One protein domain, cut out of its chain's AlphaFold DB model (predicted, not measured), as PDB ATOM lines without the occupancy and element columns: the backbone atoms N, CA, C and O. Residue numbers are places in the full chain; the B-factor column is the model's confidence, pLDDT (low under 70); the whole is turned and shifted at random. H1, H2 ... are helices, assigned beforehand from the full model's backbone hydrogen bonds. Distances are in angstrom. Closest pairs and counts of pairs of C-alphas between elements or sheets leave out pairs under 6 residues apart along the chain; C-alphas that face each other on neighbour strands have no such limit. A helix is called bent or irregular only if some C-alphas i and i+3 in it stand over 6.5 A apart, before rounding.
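Overview. This is residues 156 to 245 of the 246 residues of an uncharacterized protein of Methylobacterium brachythecii (UniProt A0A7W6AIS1). Four helices run up and down in a four-sided bundle, H1, H2, H4 and H5 at its corners; the H2 to H4 side is the best joined, the others loose. The far end of H2 runs on beyond H1, with short H3 folded back on it, and short H6 folds back on H5. The printed part has 90 residues and six named helices, H1 to H6 in chain order, no named strand: all helix, compact, with a radius of gyration of the C-alphas of 13.1 A and spans of 41 by 24 by 19 A.

Arrangement. H2, residues 172 to 194, is the hub. It touches H4, residues 205 to 221, opposite ways at a shallow tilt of 20 degrees; their closest C-alphas, Tyr 174 and Leu 218, are 5.4 A apart. With residues 179 to 183 alone it only just touches H1, residues 156 to 165, in a helical hairpin, with 3 pairs of C-alphas within 8 A, the closest Ile 158 and Glu 179 at 6.9 A. With residues 185 to 193 alone it touches H3, residues 199 to 202, closest at the C-alphas of Gln 189 and Pro 199, 4.6 A. H5, residues 224 to 237, is close but not clearly touching H1, closest at the C-alphas of Leu 165 and Gln 226, 6.0 A. Residues 230 to 235 of H5 touch H6, residues 240 to 243, closest at the C-alphas of Arg 231 and Ala 243, 4.5 A. H2 and H5 are apart. Every O i to N i+4 pair is within hydrogen-bond range in H1 and H5, 16 of 19 in H2 and 10 of 13 in H4; H3 and H6 are too short for such a pair.

Along the chain. H2 measures 33.2 A, H4 24.4 A, H5 19.7 A and H1 14.3 A from first to last C-alpha. H1 begins at C-alpha 156 (102.617, -24.055, -229.126), and H6 ends at C-alpha 243 (82.728, -15.106, -226.807). H4 has a kink of 47 degrees near residue 215 and is irregular, C-alphas 214 and 217 being 7.1 A apart; H2 is only just irregular, with 6.8 A from C-alpha 173 to 176.

Size, cuts and confidence. The outline is elongated; the two C-alphas farthest apart, Glu 170 and Gly 196, are 41.6 A apart. The printed part has no cut and no long link. The mean pLDDT of the printed part is 86.5, and residues 241 to 242 are under 70.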
ATOM      1  N   SER A 156     102.757 -23.117-230.245       83.94
ATOM      2  CA  SER A 156     102.617 -24.055-229.126       83.94
ATOM      3  C   SER A 156     101.287 -23.895-228.382       83.94
ATOM      4  O   SER A 156     100.701 -24.893-227.958       83.94
ATOM      5  N   ASP A 157     100.787 -22.668-228.237       86.19
ATOM      6  CA  ASP A 157      99.507 -22.390-227.579       86.19
ATOM      7  C   ASP A 157      98.329 -22.811-228.455       86.19
ATOM      8  O   ASP A 157      97.365 -23.380-227.946       86.19
ATOM      9  N   ILE A 158      98.439 -22.614-229.771       87.56
ATOM     10  CA  ILE A 158      97.444 -23.074-230.749       87.56
ATOM     11  C   ILE A 158      97.370 -24.607-230.746       87.56
ATOM     12  O   ILE A 158      96.285 -25.189-230.693       87.56
ATOM     13  N   ARG A 159      98.520 -25.292-230.681       88.81
ATOM     14  CA  ARG A 159      98.557 -26.755-230.552       88.81
ATOM     15  C   ARG A 159      97.950 -27.236-229.232       88.81
ATOM     16  O   ARG A 159      97.209 -28.218-229.225       88.81
ATOM     17  N   ARG A 160      98.221 -26.548-228.118       87.38
ATOM     18  CA  ARG A 160      97.578 -26.832-226.820       87.38
ATOM     19  C   ARG A 160      96.066 -26.629-226.889       87.38
ATOM     20  O   ARG A 160      95.336 -27.466-226.365       87.38
ATOM     21  N   LEU A 161      95.602 -25.583-227.575       86.25
ATOM     22  CA  LEU A 161      94.180 -25.327-227.798       86.25
ATOM     23  C   LEU A 161      93.527 -26.488-228.558       86.25
ATOM     24  O   LEU A 161      92.542 -27.050-228.079       86.25
ATOM     25  N   ARG A 162      94.129 -26.932-229.667       89.44
ATOM     26  CA  ARG A 162      93.662 -28.098-230.433       89.44
ATOM     27  C   ARG A 162      93.526 -29.353-229.566       89.44
ATOM     28  O   ARG A 162      92.522 -30.055-229.646       89.44
ATOM     29  N   LEU A 163      94.534 -29.635-228.738       88.56
ATOM     30  CA  LEU A 163      94.529 -30.796-227.843       88.56
ATOM     31  C   LEU A 163      93.455 -30.677-226.756       88.56
ATOM     32  O   LEU A 163      92.771 -31.658-226.473       88.56
ATOM     33  N   SER A 164      93.268 -29.481-226.190       86.88
ATOM     34  CA  SER A 164      92.235 -29.233-225.180       86.88
ATOM     35  C   SER A 164      90.821 -29.395-225.732       86.88
ATOM     36  O   SER A 164      89.944 -29.883-225.028       86.88
ATOM     37  N   LEU A 165      90.608 -29.051-227.008       87.44
ATOM     38  CA  LEU A 165      89.306 -29.163-227.660       87.44
ATOM     39  C   LEU A 165      88.889 -30.609-227.911       87.44
ATOM     40  O   LEU A 165      87.706 -30.851-228.103       87.44
ATOM     41  N   ARG A 166      89.830 -31.566-227.895       91.12
ATOM     42  CA  ARG A 166      89.571 -32.996-228.153       91.12
ATOM     43  C   ARG A 166      88.687 -33.205-229.393       91.12
ATOM     44  O   ARG A 166      87.670 -33.891-229.333       91.12
ATOM     45  N   LEU A 167      89.076 -32.577-230.504       89.94
ATOM     46  CA  LEU A 167      88.315 -32.604-231.756       89.94
ATOM     47  C   LEU A 167      88.096 -34.039-232.249       89.94
ATOM     48  O   LEU A 167      89.030 -34.847-232.281       89.94
ATOM     49  N   THR A 168      86.866 -34.347-232.659       91.00
ATOM     50  CA  THR A 168      86.530 -35.641-233.262       91.00
ATOM     51  C   THR A 168      87.069 -35.736-234.693       91.00
ATOM     52  O   THR A 168      87.462 -34.740-235.308       91.00
ATOM     53  N   ARG A 169      87.081 -36.951-235.261       91.75
ATOM     54  CA  ARG A 169      87.553 -37.184-236.638       91.75
ATOM     55  C   ARG A 169      86.760 -36.380-237.674       91.75
ATOM     56  O   ARG A 169      87.346 -35.923-238.645       91.75
ATOM     57  N   GLU A 170      85.468 -36.187-237.428       89.50
ATOM     58  CA  GLU A 170      84.552 -35.418-238.281       89.50
ATOM     59  C   GLU A 170      84.766 -33.904-238.159       89.50
ATOM     60  O   GLU A 170      84.530 -33.171-239.110       89.50
ATOM     61  N   GLN A 171      85.265 -33.431-237.012       92.12
ATOM     62  CA  GLN A 171      85.539 -32.011-236.760       92.12
ATOM     63  C   GLN A 171      86.915 -31.571-237.287       92.12
ATOM     64  O   GLN A 171      87.132 -30.400-237.593       92.12
ATOM     65  N   MET A 172      87.862 -32.506-237.394       92.25
ATOM     66  CA  MET A 172      89.249 -32.240-237.787       92.25
ATOM     67  C   MET A 172      89.420 -31.500-239.129       92.25
ATOM     68  O   MET A 172      90.308 -30.650-239.189       92.25
ATOM     69  N   PRO A 173      88.607 -31.747-240.179       94.62
ATOM     70  CA  PRO A 173      88.699 -31.019-241.447       94.62
ATOM     71  C   PRO A 173      88.432 -29.513-241.331       94.62
ATOM     72  O   PRO A 173      88.924 -28.749-242.154       94.62
ATOM     73  N   TYR A 174      87.698 -29.072-240.304       93.25
ATOM     74  CA  TYR A 174      87.357 -27.660-240.094       93.25
ATOM     75  C   TYR A 174      88.399 -26.901-239.258       93.25
ATOM     76  O   TYR A 174      88.323 -25.682-239.136       93.25
ATOM     77  N   TRP A 175      89.386 -27.592-238.679       93.31
ATOM     78  CA  TRP A 175      90.426 -26.975-237.848       93.31
ATOM     79  C   TRP A 175      91.505 -26.191-238.621       93.31
ATOM     80  O   TRP A 175      91.835 -25.093-238.175       93.31
ATOM     81  N   PRO A 176      92.055 -26.679-239.756       94.56
ATOM     82  CA  PRO A 176      93.116 -25.982-240.487       94.56
ATOM     83  C   PRO A 176      92.854 -24.493-240.786       94.56
ATOM     84  O   PRO A 176      93.753 -23.694-240.525       94.56
ATOM     85  N   PRO A 177      91.661 -24.065-241.258       92.69
ATOM     86  CA  PRO A 177      91.414 -22.642-241.503       92.69
ATOM     87  C   PRO A 177      91.414 -21.806-240.211       92.69
ATOM     88  O   PRO A 177      91.895 -20.674-240.207       92.69
ATOM     89  N   VAL A 178      90.934 -22.365-239.095       91.62
ATOM     90  CA  VAL A 178      90.967 -21.700-237.782       91.62
ATOM     91  C   VAL A 178      92.404 -21.577-237.279       91.62
ATOM     92  O   VAL A 178      92.807 -20.521-236.799       91.62
ATOM     93  N   GLU A 179      93.198 -22.637-237.419       92.75
ATOM     94  CA  GLU A 179      94.617 -22.649-237.061       92.75
ATOM     95  C   GLU A 179      95.409 -21.599-237.842       92.75
ATOM     96  O   GLU A 179      96.192 -20.864-237.240       92.75
ATOM     97  N   GLN A 180      95.159 -21.467-239.146       93.06
ATOM     98  CA  GLN A 180      95.805 -20.450-239.972       93.06
ATOM     99  C   GLN A 180      95.451 -19.028-239.513       93.06
ATOM    100  O   GLN A 180      96.354 -18.218-239.312       93.06
ATOM    101  N   ALA A 181      94.172 -18.735-239.262       91.06
ATOM    102  CA  ALA A 181      93.756 -17.419-238.772       91.06
ATOM    103  C   ALA A 181      94.375 -17.081-237.401       91.06
ATOM    104  O   ALA A 181      94.803 -15.952-237.157       91.06
ATOM    105  N   LEU A 182      94.470 -18.068-236.503       89.25
ATOM    106  CA  LEU A 182      95.135 -17.907-235.207       89.25
ATOM    107  C   LEU A 182      96.645 -17.658-235.371       89.25
ATOM    108  O   LEU A 182      97.204 -16.814-234.668       89.25
ATOM    109  N   LEU A 183      97.306 -18.353-236.301       90.81
ATOM    110  CA  LEU A 183      98.727 -18.149-236.600       90.81
ATOM    111  C   LEU A 183      98.998 -16.751-237.164       90.81
ATOM    112  O   LEU A 183      99.932 -16.094-236.711       90.81
ATOM    113  N   GLU A 184      98.177 -16.277-238.102       90.88
ATOM    114  CA  GLU A 184      98.293 -14.929-238.672       90.88
ATOM    115  C   GLU A 184      98.215 -13.852-237.587       90.88
ATOM    116  O   GLU A 184      99.026 -12.923-237.562       90.88
ATOM    117  N   ILE A 185      97.303 -14.015-236.630       87.75
ATOM    118  CA  ILE A 185      97.204 -13.092-235.501       87.75
ATOM    119  C   ILE A 185      98.427 -13.205-234.596       87.75
ATOM    120  O   ILE A 185      98.976 -12.178-234.214       87.75
ATOM    121  N   GLY A 186      98.925 -14.411-234.314       88.25
ATOM    122  CA  GLY A 186     100.181 -14.590-233.577       88.25
ATOM    123  C   GLY A 186     101.369 -13.869-234.236       88.25
ATOM    124  O   GLY A 186     102.174 -13.239-233.548       88.25
ATOM    125  N   VAL A 187     101.446 -13.874-235.572       89.31
ATOM    126  CA  VAL A 187     102.455 -13.117-236.336       89.31
ATOM    127  C   VAL A 187     102.262 -11.609-236.168       89.31
ATOM    128  O   VAL A 187     103.236 -10.901-235.902       89.31
ATOM    129  N   GLN A 188     101.027 -11.109-236.260       87.75
ATOM    130  CA  GLN A 188     100.717  -9.692-236.029       87.75
ATOM    131  C   GLN A 188     101.074  -9.265-234.600       87.75
ATOM    132  O   GLN A 188     101.713  -8.234-234.402       87.75
ATOM    133  N   GLN A 189     100.746 -10.083-233.602       86.88
ATOM    134  CA  GLN A 189     101.107  -9.847-232.206       86.88
ATOM    135  C   GLN A 189     102.619  -9.780-232.006       86.88
ATOM    136  O   GLN A 189     103.114  -8.883-231.324       86.88
ATOM    137  N   ALA A 190     103.362 -10.704-232.616       86.06
ATOM    138  CA  ALA A 190     104.817 -10.697-232.566       86.06
ATOM    139  C   ALA A 190     105.398  -9.442-233.237       86.06
ATOM    140  O   ALA A 190     106.374  -8.882-232.739       86.06
ATOM    141  N   ALA A 191     104.802  -8.981-234.340       87.12
ATOM    142  CA  ALA A 191     105.202  -7.746-235.009       87.12
ATOM    143  C   ALA A 191     104.951  -6.507-234.131       87.12
ATOM    144  O   ALA A 191     105.854  -5.688-233.972       87.12
ATOM    145  N   LEU A 192     103.779  -6.407-233.493       87.44
ATOM    146  CA  LEU A 192     103.447  -5.315-232.568       87.44
ATOM    147  C   LEU A 192     104.357  -5.301-231.340       87.44
ATOM    148  O   LEU A 192     104.891  -4.251-230.985       87.44
ATOM    149  N   ALA A 193     104.600  -6.467-230.739       85.81
ATOM    150  CA  ALA A 193     105.489  -6.576-229.590       85.81
ATOM    151  C   ALA A 193     106.927  -6.157-229.937       85.81
ATOM    152  O   ALA A 193     107.583  -5.477-229.151       85.81
ATOM    153  N   ARG A 194     107.414  -6.506-231.138       87.00
ATOM    154  CA  ARG A 194     108.717  -6.038-231.644       87.00
ATOM    155  C   ARG A 194     108.743  -4.532-231.900       87.00
ATOM    156  O   ARG A 194     109.790  -3.920-231.726       87.00
ATOM    157  N   ALA A 195     107.611  -3.942-232.274       87.94
ATOM    158  CA  ALA A 195     107.451  -2.499-232.435       87.94
ATOM    159  C   ALA A 195     107.267  -1.745-231.099       87.94
ATOM    160  O   ALA A 195     107.084  -0.530-231.113       87.94
ATOM    161  N   GLY A 196     107.291  -2.438-229.951       86.56
ATOM    162  CA  GLY A 196     107.053  -1.837-228.633       86.56
ATOM    163  C   GLY A 196     105.595  -1.436-228.387       86.56
ATOM    164  O   GLY A 196     105.317  -0.674-227.464       86.56
ATOM    165  N   GLN A 197     104.665  -1.924-229.210       85.69
ATOM    166  CA  GLN A 197     103.229  -1.721-229.041       85.69
ATOM    167  C   GLN A 197     102.609  -2.877-228.249       85.69
ATOM    168  O   GLN A 197     103.150  -3.984-228.213       85.69
ATOM    169  N   ASP A 198     101.451  -2.634-227.627       83.31
ATOM    170  CA  ASP A 198     100.732  -3.684-226.905       83.31
ATOM    171  C   ASP A 198     100.271  -4.777-227.896       83.31
ATOM    172  O   ASP A 198      99.505  -4.479-228.823       83.31
ATOM    173  N   PRO A 199     100.703  -6.045-227.728       79.94
ATOM    174  CA  PRO A 199     100.316  -7.144-228.611       79.94
ATOM    175  C   PRO A 199      98.808  -7.427-228.593       79.94
ATOM    176  O   PRO A 199      98.302  -8.096-229.494       79.94
ATOM    177  N   LYS A 200      98.056  -6.916-227.612       78.50
ATOM    178  CA  LYS A 200      96.592  -7.017-227.585       78.50
ATOM    179  C   LYS A 200      95.928  -6.194-228.684       78.50
ATOM    180  O   LYS A 200      94.818  -6.529-229.085       78.50
ATOM    181  N   ASN A 201      96.605  -5.183-229.233       76.69
ATOM    182  CA  ASN A 201      96.061  -4.369-230.324       76.69
ATOM    183  C   ASN A 201      95.899  -5.151-231.641       76.69
ATOM    184  O   ASN A 201      95.101  -4.745-232.483       76.69
ATOM    185  N   ALA A 202      96.586  -6.290-231.818       77.12
ATOM    186  CA  ALA A 202      96.344  -7.180-232.963       77.12
ATOM    187  C   ALA A 202      94.955  -7.838-232.901       77.12
ATOM    188  O   ALA A 202      94.394  -8.211-233.932       77.12
ATOM    189  N   PHE A 203      94.374  -7.956-231.701       74.38
ATOM    190  CA  PHE A 203      93.028  -8.485-231.478       74.38
ATOM    191  C   PHE A 203      91.947  -7.414-231.688       74.38
ATOM    192  O   PHE A 203      91.012  -7.277-230.899       74.38
ATOM    193  N   GLY A 204      92.070  -6.640-232.766       79.06
ATOM    194  CA  GLY A 204      91.052  -5.678-233.171       79.06
ATOM    195  C   GLY A 204      89.751  -6.352-233.619       79.06
ATOM    196  O   GLY A 204      89.714  -7.542-233.944       79.06
ATOM    197  N   PHE A 205      88.676  -5.563-233.701       74.62
ATOM    198  CA  PHE A 205      87.347  -6.030-234.122       74.62
ATOM    199  C   PHE A 205      87.368  -6.780-235.469       74.62
ATOM    200  O   PHE A 205      86.689  -7.792-235.617       74.62
ATOM    201  N   GLY A 206      88.189  -6.336-236.428       83.81
ATOM    202  CA  GLY A 206      88.337  -6.993-237.733       83.81
ATOM    203  C   GLY A 206      88.926  -8.406-237.641       83.81
ATOM    204  O   GLY A 206      88.322  -9.353-238.142       83.81
ATOM    205  N   SER A 207      90.058  -8.569-236.950       84.88
ATOM    206  CA  SER A 207      90.709  -9.874-236.739       84.88
ATOM    207  C   SER A 207      89.800 -10.839-235.981       84.88
ATOM    208  O   SER A 207      89.717 -12.023-236.299       84.88
ATOM    209  N   ALA A 208      89.071 -10.306-235.003       84.50
ATOM    210  CA  ALA A 208      88.090 -11.038-234.228       84.50
ATOM    211  C   ALA A 208      86.967 -11.582-235.142       84.50
ATOM    212  O   ALA A 208      86.715 -12.790-235.168       84.50
ATOM    213  N   MET A 209      86.333 -10.717-235.942       87.12
ATOM    214  CA  MET A 209      85.275 -11.114-236.881       87.12
ATOM    215  C   MET A 209      85.765 -12.115-237.928       87.12
ATOM    216  O   MET A 209      85.034 -13.044-238.273       87.12
ATOM    217  N   HIS A 210      87.005 -11.964-238.397       89.38
ATOM    218  CA  HIS A 210      87.622 -12.909-239.320       89.38
ATOM    219  C   HIS A 210      87.732 -14.310-238.702       89.38
ATOM    220  O   HIS A 210      87.238 -15.266-239.301       89.38
ATOM    221  N   ILE A 211      88.275 -14.430-237.478       89.38
ATOM    222  CA  ILE A 211      88.333 -15.719-236.764       89.38
ATOM    223  C   ILE A 211      86.935 -16.314-236.613       89.38
ATOM    224  O   ILE A 211      86.747 -17.497-236.872       89.38
ATOM    225  N   PHE A 212      85.948 -15.515-236.201       88.81
ATOM    226  CA  PHE A 212      84.585 -16.012-236.023       88.81
ATOM    227  C   PHE A 212      83.986 -16.535-237.332       88.81
ATOM    228  O   PHE A 212      83.354 -17.590-237.342       88.81
ATOM    229  N   SER A 213      84.235 -15.845-238.447       91.25
ATOM    230  CA  SER A 213      83.776 -16.273-239.768       91.25
ATOM    231  C   SER A 213      84.384 -17.610-240.189       91.25
ATOM    232  O   SER A 213      83.660 -18.469-240.686       91.25
ATOM    233  N   VAL A 214      85.689 -17.816-239.983       92.94
ATOM    234  CA  VAL A 214      86.338 -19.096-240.327       92.94
ATOM    235  C   VAL A 214      86.012 -20.206-239.328       92.94
ATOM    236  O   VAL A 214      85.976 -21.376-239.697       92.94
ATOM    237  N   ALA A 215      85.743 -19.852-238.069       90.75
ATOM    238  CA  ALA A 215      85.415 -20.799-237.013       90.75
ATOM    239  C   ALA A 215      83.949 -21.238-237.029       90.75
ATOM    240  O   ALA A 215      83.650 -22.285-236.468       90.75
ATOM    241  N   ARG A 216      83.040 -20.502-237.682       92.56
ATOM    242  CA  ARG A 216      81.609 -20.841-237.774       92.56
ATOM    243  C   ARG A 216      81.306 -22.314-238.090       92.56
ATOM    244  O   ARG A 216      80.633 -22.935-237.276       92.56
ATOM    245  N   PRO A 217      81.823 -22.912-239.182       92.19
ATOM    246  CA  PRO A 217      81.524 -24.310-239.495       92.19
ATOM    247  C   PRO A 217      82.027 -25.270-238.413       92.19
ATOM    248  O   PRO A 217      81.383 -26.279-238.146       92.19
ATOM    249  N   LEU A 218      83.145 -24.947-237.751       91.88
ATOM    250  CA  LEU A 218      83.639 -25.719-236.614       91.88
ATOM    251  C   LEU A 218      82.715 -25.549-235.394       91.88
ATOM    252  O   LEU A 218      82.411 -26.531-234.724       91.88
ATOM    253  N   LEU A 219      82.250 -24.326-235.111       90.88
ATOM    254  CA  LEU A 219      81.314 -24.021-234.022       90.88
ATOM    255  C   LEU A 219      79.978 -24.748-234.195       90.88
ATOM    256  O   LEU A 219      79.427 -25.214-233.203       90.88
ATOM    257  N   ASP A 220      79.490 -24.924-235.418       91.50
ATOM    258  CA  ASP A 220      78.229 -25.631-235.665       91.50
ATOM    259  C   ASP A 220      78.310 -27.127-235.313       91.50
ATOM    260  O   ASP A 220      77.335 -27.703-234.833       91.50
ATOM    261  N   VAL A 221      79.484 -27.747-235.474       92.62
ATOM    262  CA  VAL A 221      79.712 -29.176-235.177       92.62
ATOM    263  C   VAL A 221      80.282 -29.438-233.777       92.62
ATOM    264  O   VAL A 221      80.427 -30.596-233.370       92.62
ATOM    265  N   LEU A 222      80.658 -28.390-233.038       90.50
ATOM    266  CA  LEU A 222      81.207 -28.483-231.682       90.50
ATOM    267  C   LEU A 222      80.104 -28.783-230.657       90.50
ATOM    268  O   LEU A 222      79.000 -28.240-230.713       90.50
ATOM    269  N   ARG A 223      80.435 -29.617-229.669       91.19
ATOM    270  CA  ARG A 223      79.574 -29.877-228.509       91.19
ATOM    271  C   ARG A 223      79.540 -28.661-227.579       91.19
ATOM    272  O   ARG A 223      80.457 -27.839-227.581       91.19
ATOM    273  N   GLU A 224      78.502 -28.561-226.754       90.62
ATOM    274  CA  GLU A 224      78.289 -27.401-225.876       90.62
ATOM    275  C   GLU A 224      79.398 -27.223-224.823       90.62
ATOM    276  O   GLU A 224      79.809 -26.102-224.526       90.62
ATOM    277  N   ASP A 225      79.963 -28.319-224.314       90.06
ATOM    278  CA  ASP A 225      81.117 -28.296-223.406       90.06
ATOM    279  C   ASP A 225      82.364 -27.710-224.086       90.06
ATOM    280  O   ASP A 225      83.073 -26.878-223.512       90.06
ATOM    281  N   GLN A 226      82.593 -28.080-225.348       90.12
ATOM    282  CA  GLN A 226      83.699 -27.555-226.142       90.12
ATOM    283  C   GLN A 226      83.484 -26.065-226.455       90.12
ATOM    284  O   GLN A 226      84.425 -25.276-226.343       90.12
ATOM    285  N   LYS A 227      82.250 -25.650-226.774       91.62
ATOM    286  CA  LYS A 227      81.886 -24.238-226.990       91.62
ATOM    287  C   LYS A 227      82.118 -23.387-225.750       91.62
ATOM    288  O   LYS A 227      82.730 -22.327-225.861       91.62
ATOM    289  N   ALA A 228      81.711 -23.855-224.569       88.50
ATOM    290  CA  ALA A 228      81.954 -23.150-223.311       88.50
ATOM    291  C   ALA A 228      83.457 -22.941-223.052       88.50
ATOM    292  O   ALA A 228      83.876 -21.859-222.636       88.50
ATOM    293  N   MET A 229      84.285 -23.937-223.374       88.00
ATOM    294  CA  MET A 229      85.738 -23.815-223.263       88.00
ATOM    295  C   MET A 229      86.321 -22.814-224.275       88.00
ATOM    296  O   MET A 229      87.182 -22.010-223.910       88.00
ATOM    297  N   ILE A 230      85.843 -22.811-225.526       88.00
ATOM    298  CA  ILE A 230      86.230 -21.794-226.522       88.00
ATOM    299  C   ILE A 230      85.823 -20.410-226.037       88.00
ATOM    300  O   ILE A 230      86.625 -19.485-226.120       88.00
ATOM    301  N   ARG A 231      84.614 -20.272-225.488       89.25
ATOM    302  CA  ARG A 231      84.086 -19.022-224.944       89.25
ATOM    303  C   ARG A 231      85.005 -18.457-223.862       89.25
ATOM    304  O   ARG A 231      85.368 -17.283-223.903       89.25
ATOM    305  N   GLU A 232      85.427 -19.300-222.929       87.50
ATOM    306  CA  GLU A 232      86.319 -18.898-221.841       87.50
ATOM    307  C   GLU A 232      87.722 -18.535-222.336       87.50
ATOM    308  O   GLU A 232      88.313 -17.522-221.941       87.50
ATOM    309  N   ARG A 233      88.244 -19.315-223.286       83.88
ATOM    310  CA  ARG A 233      89.541 -19.033-223.899       83.88
ATOM    311  C   ARG A 233      89.519 -17.730-224.690       83.88
ATOM    312  O   ARG A 233      90.439 -16.926-224.563       83.88
ATOM    313  N   ALA A 234      88.456 -17.506-225.454       83.75
ATOM    314  CA  ALA A 234      88.221 -16.295-226.219       83.75
ATOM    315  C   ALA A 234      88.190 -15.065-225.299       83.75
ATOM    316  O   ALA A 234      88.874 -14.085-225.585       83.75
ATOM    317  N   ARG A 235      87.511 -15.132-224.144       84.38
ATOM    318  CA  ARG A 235      87.540 -14.051-223.139       84.38
ATOM    319  C   ARG A 235      88.941 -13.779-222.611       84.38
ATOM    320  O   ARG A 235      89.353 -12.624-222.574       84.38
ATOM    321  N   THR A 236      89.685 -14.829-222.269       80.88
ATOM    322  CA  THR A 236      91.069 -14.706-221.776       80.88
ATOM    323  C   THR A 236      91.988 -14.048-222.814       80.88
ATOM    324  O   THR A 236      92.908 -13.317-222.460       80.88
ATOM    325  N   MET A 237      91.729 -14.285-224.102       71.94
ATOM    326  CA  MET A 237      92.480 -13.707-225.221       71.94
ATOM    327  C   MET A 237      92.048 -12.280-225.595       71.94
ATOM    328  O   MET A 237      92.720 -11.645-226.397       71.94
ATOM    329  N   GLY A 238      90.957 -11.760-225.026       75.44
ATOM    330  CA  GLY A 238      90.424 -10.434-225.358       75.44
ATOM    331  C   GLY A 238      89.293 -10.430-226.396       75.44
ATOM    332  O   GLY A 238      88.765  -9.370-226.713       75.44
ATOM    333  N   PHE A 239      88.830 -11.593-226.863       71.88
ATOM    334  CA  PHE A 239      87.668 -11.742-227.754       71.88
ATOM    335  C   PHE A 239      86.330 -11.766-226.995       71.88
ATOM    336  O   PHE A 239      85.419 -12.513-227.348       71.88
ATOM    337  N   GLY A 240      86.184 -10.975-225.928       73.69
ATOM    338  CA  GLY A 240      84.992 -11.014-225.070       73.69
ATOM    339  C   GLY A 240      83.674 -10.753-225.815       73.69
ATOM    340  O   GLY A 240      82.650 -11.359-225.492       73.69
ATOM    341  N   SER A 241      83.706  -9.911-226.854       69.81
ATOM    342  CA  SER A 241      82.547  -9.638-227.712       69.81
ATOM    343  C   SER A 241      82.104 -10.873-228.500       69.81
ATOM    344  O   SER A 241      80.917 -11.174-228.541       69.81
ATOM    345  N   ILE A 242      83.051 -11.634-229.050       68.31
ATOM    346  CA  ILE A 242      82.780 -12.837-229.853       68.31
ATOM    347  C   ILE A 242      82.462 -14.031-228.973       68.31
ATOM    348  O   ILE A 242      81.597 -14.834-229.296       68.31
ATOM    349  N   ALA A 243      83.100 -14.124-227.811       77.81
ATOM    350  CA  ALA A 243      82.728 -15.106-226.807       77.81
ATOM    351  C   ALA A 243      81.235 -14.990-226.443       77.81
ATOM    352  O   ALA A 243      80.574 -15.985-226.178       77.81
ATOM    353  N   SER A 244      80.669 -13.784-226.465       74.56
ATOM    354  CA  SER A 244      79.246 -13.591-226.167       74.56
ATOM    355  C   SER A 244      78.311 -14.050-227.297       74.56
ATOM    356  O   SER A 244      77.117 -14.183-227.055       74.56
ATOM    357  N   SER A 245      78.830 -14.297-228.506       74.12
ATOM    358  CA  SER A 245      78.064 -14.746-229.680       74.12
ATOM    359  C   SER A 245      78.253 -16.226-230.041       74.12
ATOM    360  O   SER A 245      77.671 -16.674-231.027       74.12
TER     361      SER A 245